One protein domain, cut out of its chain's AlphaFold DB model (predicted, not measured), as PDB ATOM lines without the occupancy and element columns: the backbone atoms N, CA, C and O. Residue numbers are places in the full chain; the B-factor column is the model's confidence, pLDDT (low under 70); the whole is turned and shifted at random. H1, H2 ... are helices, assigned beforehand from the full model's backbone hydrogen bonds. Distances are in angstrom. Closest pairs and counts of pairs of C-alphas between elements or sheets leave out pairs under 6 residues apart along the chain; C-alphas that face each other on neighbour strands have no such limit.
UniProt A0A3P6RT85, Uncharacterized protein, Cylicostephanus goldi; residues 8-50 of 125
ATOM      1  N   GLY A   8     127.449 138.669 153.689       89.81
ATOM      2  CA  GLY A   8     126.177 138.765 154.401       89.81
ATOM      3  C   GLY A   8     125.114 139.541 153.643       89.81
ATOM      4  O   GLY A   8     124.009 139.039 153.446       89.81
ATOM      5  N   MET A   9     125.499 140.697 153.098       91.81
ATOM      6  CA  MET A   9     124.613 141.563 152.317       91.81
ATOM      7  C   MET A   9     124.007 140.850 151.098       91.81
ATOM      8  O   MET A   9     122.852 141.083 150.745       91.81
ATOM      9  N   ILE A  10     124.769 139.964 150.449       94.31
ATOM     10  CA  ILE A  10     124.288 139.225 149.273       94.31
ATOM     11  C   ILE A  10     123.152 138.286 149.685       94.31
ATOM     12  O   ILE A  10     122.115 138.235 149.021       94.31
ATOM     13  N   LEU A  11     123.337 137.567 150.794       92.75
ATOM     14  CA  LEU A  11     122.333 136.649 151.316       92.75
ATOM     15  C   LEU A  11     121.089 137.401 151.802       92.75
ATOM     16  O   LEU A  11     119.969 136.992 151.505       92.75
ATOM     17  N   GLU A  12     121.283 138.528 152.485       93.75
ATOM     18  CA  GLU A  12     120.189 139.387 152.934       93.75
ATOM     19  C   GLU A  12     119.365 139.918 151.752       93.75
ATOM     20  O   GLU A  12     118.139 139.781 151.733       93.75
ATOM     21  N   SER A  13     120.030 140.436 150.712       94.75
ATOM     22  CA  SER A  13     119.375 140.936 149.498       94.75
ATOM     23  C   SER A  13     118.594 139.842 148.768       94.75
ATOM     24  O   SER A  13     117.487 140.086 148.279       94.75
ATOM     25  N   LEU A  14     119.141 138.625 148.703       95.25
ATOM     26  CA  LEU A  14     118.462 137.478 148.106       95.25
ATOM     27  C   LEU A  14     117.174 137.139 148.867       95.25
ATOM     28  O   LEU A  14     116.106 137.051 148.258       95.25
ATOM     29  N   CYS A  15     117.259 137.003 150.191       95.31
ATOM     30  CA  CYS A  15     116.108 136.721 151.046       95.31
ATOM     31  C   CYS A  15     115.050 137.830 150.970       95.31
ATOM     32  O   CYS A  15     113.866 137.537 150.819       95.31
ATOM     33  N   ALA A  16     115.460 139.103 150.967       95.69
ATOM     34  CA  ALA A  16     114.546 140.237 150.834       95.69
ATOM     35  C   ALA A  16     113.773 140.212 149.501       95.69
ATOM     36  O   ALA A  16     112.565 140.457 149.475       95.69
ATOM     37  N   LYS A  17     114.437 139.859 148.391       97.06
ATOM     38  CA  LYS A  17     113.785 139.702 147.077       97.06
ATOM     39  C   LYS A  17     112.791 138.543 147.064       97.06
ATOM     40  O   LYS A  17     111.712 138.683 146.491       97.06
ATOM     41  N   ILE A  18     113.128 137.424 147.707       96.62
ATOM     42  CA  ILE A  18     112.223 136.275 147.848       96.62
ATOM     43  C   ILE A  18     111.003 136.651 148.695       96.62
ATOM     44  O   ILE A  18     109.876 136.359 148.298       96.62
ATOM     45  N   ASN A  19     111.198 137.356 149.810       95.75
ATOM     46  CA  ASN A  19     110.102 137.855 150.640       95.75
ATOM     47  C   ASN A  19     109.179 138.776 149.837       95.75
ATOM     48  O   ASN A  19     107.965 138.579 149.830       95.75
ATOM     49  N   LEU A  20     109.746 139.725 149.089       96.75
ATOM     50  CA  LEU A  20     108.972 140.612 148.223       96.75
ATOM     51  C   LEU A  20     108.180 139.834 147.162       96.75
ATOM     52  O   LEU A  20     107.008 140.134 146.928       96.75
ATOM     53  N   TRP A  21     108.797 138.828 146.533       97.00
ATOM     54  CA  TRP A  21     108.121 137.948 145.582       97.00
ATOM     55  C   TRP A  21     106.946 137.213 146.231       97.00
ATOM     56  O   TRP A  21     105.849 137.208 145.671       97.00
ATOM     57  N   ASN A  22     107.160 136.639 147.416       96.56
ATOM     58  CA  ASN A  22     106.160 135.873 148.157       96.56
ATOM     59  C   ASN A  22     104.973 136.732 148.600       96.56
ATOM     60  O   ASN A  22     103.840 136.256 148.568       96.56
ATOM     61  N   THR A  23     105.218 137.994 148.956       94.81
ATOM     62  CA  THR A  23     104.161 138.964 149.272       94.81
ATOM     63  C   THR A  23     103.343 139.332 148.033       94.81
ATOM     64  O   THR A  23     102.128 139.471 148.122       94.81
ATOM     65  N   ARG A  24     103.985 139.470 146.865       96.62
ATOM     66  CA  ARG A  24     103.309 139.838 145.605       96.62
ATOM     67  C   ARG A  24     102.615 138.668 144.906       96.62
ATOM     68  O   ARG A  24     101.707 138.906 144.119       96.62
ATOM     69  N   ASN A  25     103.031 137.428 145.170       96.88
ATOM     70  CA  ASN A  25     102.526 136.232 144.493       96.88
ATOM     71  C   ASN A  25     102.116 135.137 145.502       96.88
ATOM     72  O   ASN A  25     102.804 134.114 145.605       96.88
ATOM     73  N   PRO A  26     100.998 135.303 146.237       92.69
ATOM     74  CA  PRO A  26     100.595 134.378 147.301       92.69
ATOM     75  C   PRO A  26     100.380 132.929 146.837       92.69
ATOM     76  O   PRO A  26     100.652 132.009 147.614       92.69
ATOM     77  N   ASP A  27      99.960 132.741 145.582       96.62
ATOM     78  CA  ASP A  27      99.694 131.432 144.961       96.62
ATOM     79  C   ASP A  27     100.950 130.779 144.355       96.62
ATOM     80  O   ASP A  27     100.922 129.621 143.945       96.62
ATOM     81  N   LYS A  28     102.069 131.514 144.279       95.25
ATOM     82  CA  LYS A  28     103.342 131.062 143.685       95.25
ATOM     83  C   LYS A  28     104.525 131.359 144.607       95.25
ATOM     84  O   LYS A  28     105.566 131.860 144.172       95.25
ATOM     85  N   ARG A  29     104.345 131.078 145.898       95.62
ATOM     86  CA  ARG A  29     105.378 131.312 146.909       95.62
ATOM     87  C   ARG A  29     106.560 130.364 146.744       95.62
ATOM     88  O   ARG A  29     106.405 129.164 146.535       95.62
ATOM     89  N   ILE A  30     107.749 130.920 146.913       96.25
ATOM     90  CA  ILE A  30     109.014 130.206 147.002       96.25
ATOM     91  C   ILE A  30     109.203 129.772 148.455       96.25
ATOM     92  O   ILE A  30     109.146 130.596 149.372       96.25
ATOM     93  N   ARG A  31     109.444 128.476 148.670       95.12
ATOM     94  CA  ARG A  31     109.742 127.929 149.996       95.12
ATOM     95  C   ARG A  31     111.198 128.206 150.363       95.12
ATOM     96  O   ARG A  31     112.099 127.771 149.651       95.12
ATOM     97  N   LEU A  32     111.408 128.854 151.503       93.94
ATOM     98  CA  LEU A  32     112.727 129.118 152.065       93.94
ATOM     99  C   LEU A  32     112.959 128.212 153.278       93.94
ATOM    100  O   LEU A  32     112.127 128.148 154.180       93.94
ATOM    101  N   ILE A  33     114.080 127.489 153.277       95.38
ATOM    102  CA  ILE A  33     114.534 126.669 154.406       95.38
ATOM    103  C   ILE A  33     115.934 127.152 154.767       95.38
ATOM    104  O   ILE A  33     116.861 127.018 153.969       95.38
ATOM    105  N   GLY A  34     116.067 127.745 155.952       93.19
ATOM    106  CA  GLY A  34     117.340 128.197 156.502       93.19
ATOM    107  C   GLY A  34     117.880 127.201 157.521       93.19
ATOM    108  O   GLY A  34     117.127 126.692 158.346       93.19
ATOM    109  N   MET A  35     119.183 126.938 157.468       93.81
ATOM    110  CA  MET A  35     119.912 126.185 158.488       93.81
ATOM    111  C   MET A  35     121.092 127.034 158.949       93.81
ATOM    112  O   MET A  35     121.804 127.612 158.123       93.81
ATOM    113  N   SER A  36     121.296 127.119 160.256       92.56
ATOM    114  CA  SER A  36     122.390 127.876 160.861       92.56
ATOM    115  C   SER A  36     123.043 127.073 161.982       92.56
ATOM    116  O   SER A  36     122.501 126.074 162.447       92.56
ATOM    117  N   ALA A  37     124.213 127.534 162.428       90.56
ATOM    118  CA  ALA A  37     124.691 127.211 163.769       90.56
ATOM    119  C   ALA A  37     123.817 127.922 164.823       90.56
ATOM    120  O   ALA A  37     122.891 128.662 164.466       90.56
ATOM    121  N   THR A  38     124.126 127.719 166.105       88.44
ATOM    122  CA  THR A  38     123.488 128.445 167.211       88.44
ATOM    123  C   THR A  38     123.545 129.949 166.948       88.44
ATOM    124  O   THR A  38     124.611 130.488 166.643       88.44
ATOM    125  N   LEU A  39     122.389 130.609 167.018       87.06
ATOM    126  CA  LEU A  39     122.245 132.024 166.714       87.06
ATOM    127  C   LEU A  39     121.376 132.695 167.775       87.06
ATOM    128  O   LEU A  39     120.218 132.330 167.928       87.06
ATOM    129  N   GLU A  40     121.904 133.721 168.444       85.62
ATOM    130  CA  GLU A  40     121.193 134.415 169.530       85.62
ATOM    131  C   GLU A  40     119.863 135.041 169.069       85.62
ATOM    132  O   GLU A  40     118.850 134.939 169.752       85.62
ATOM    133  N   ASN A  41     119.827 135.621 167.865       87.75
ATOM    134  CA  ASN A  41     118.648 136.305 167.312       87.75
ATOM    135  C   ASN A  41     117.839 135.433 166.334       87.75
ATOM    136  O   ASN A  41     117.266 135.941 165.366       87.75
ATOM    137  N   LEU A  42     117.801 134.113 166.546       92.19
ATOM    138  CA  LEU A  42     117.148 133.178 165.624       92.19
ATOM    139  C   LEU A  42     115.652 133.479 165.421       92.19
ATOM    140  O   LEU A  42     115.158 133.395 164.297       92.19
ATOM    141  N   VAL A  43     114.948 133.879 166.485       93.44
ATOM    142  CA  VAL A  43     113.518 134.231 166.429       93.44
ATOM    143  C   VAL A  43     113.273 135.404 165.480       93.44
ATOM    144  O   VAL A  43     112.450 135.288 164.577       93.44
ATOM    145  N   ALA A  44     114.054 136.480 165.605       93.44
ATOM    146  CA  ALA A  44     113.931 137.661 164.750       93.44
ATOM    147  C   ALA A  44     114.192 137.338 163.267       93.44
ATOM    148  O   ALA A  44     113.507 137.846 162.379       93.44
ATOM    149  N   VAL A  45     115.154 136.450 162.983       92.94
ATOM    150  CA  VAL A  45     115.406 135.974 161.613       92.94
ATOM    151  C   VAL A  45     114.217 135.169 161.084       92.94
ATOM    152  O   VAL A  45     113.828 135.336 159.927       92.94
ATOM    153  N   GLY A  46     113.619 134.318 161.919       94.38
ATOM    154  CA  GLY A  46     112.411 133.575 161.575       94.38
ATOM    155  C   GLY A  46     111.230 134.486 161.256       94.38
ATOM    156  O   GLY A  46     110.590 134.315 160.221       94.38
ATOM    157  N   GLU A  47     110.985 135.492 162.095       95.00
ATOM    158  CA  GLU A  47     109.931 136.490 161.892       95.00
ATOM    159  C   GLU A  47     110.134 137.277 160.595       95.00
ATOM    160  O   GLU A  47     109.214 137.378 159.782       95.00
ATOM    161  N   TRP A  48     111.356 137.758 160.343       94.06
ATOM    162  CA  TRP A  48     111.695 138.469 159.108       94.06
ATOM    163  C   TRP A  48     111.442 137.626 157.850       94.06
ATOM    164  O   TRP A  48     110.979 138.140 156.830       94.06
ATOM    165  N   LEU A  49     111.714 136.322 157.911       93.94
ATOM    166  CA  LEU A  49     111.498 135.384 156.806       93.94
ATOM    167  C   LEU A  49     110.078 134.798 156.769       93.94
ATOM    168  O   LEU A  49     109.786 133.986 155.889       93.94
ATOM    169  N   ASN A  50     109.203 135.188 157.704       93.12
ATOM    170  CA  ASN A  50     107.890 134.577 157.921       93.12
ATOM    171  C   ASN A  50     107.973 133.035 157.981       93.12
ATOM    172  O   ASN A  50     107.236 132.308 157.307       93.12
TER     173      ASN A  50
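What this domain is: This is residues 8 to 50 of the 125 residues of an uncharacterized protein of Cylicostephanus goldi (UniProt A0A3P6RT85). A long helix, H1, runs one way, an extended link doubles back, and a short helix, H2, turns back again, with a gap between the two helices. The printed part has 43 residues with two named helices, H1 then H2, and no named strand; the class is all helix. It is only just loose, close to compact, with a radius of gyration of the C-alphas of 11.2 A, and is elongated, spanning 33 by 19 by 14 A.

Where its parts are: Find C-alpha 8 at (126.177, 138.765, 154.401); from there H1, residues 8 to 24, runs 24.5 A to C-alpha 24 at (103.309, 139.838, 145.605). Further on, H2, residues 42 to 48, runs 10.0 A to C-alpha 48 at (111.695, 138.469, 159.108).

How they stand to each other: H1 and H2 are apart, with no C-alpha of the one within 8 A of the other. In H1 and H2, every O i to N i+4 pair is within hydrogen-bond range. Look at residues 8 to 14 of H1, then residues 23 to 28 and 35 to 44: these stretches stand free.

The domain as a whole: The C-alphas of Asp 27 and Glu 40 are the two farthest apart, at 32.8 A. The link from H1 to H2, residues 25 to 41, is long. The printed part has no cut, and no printed residue has a pLDDT under 70.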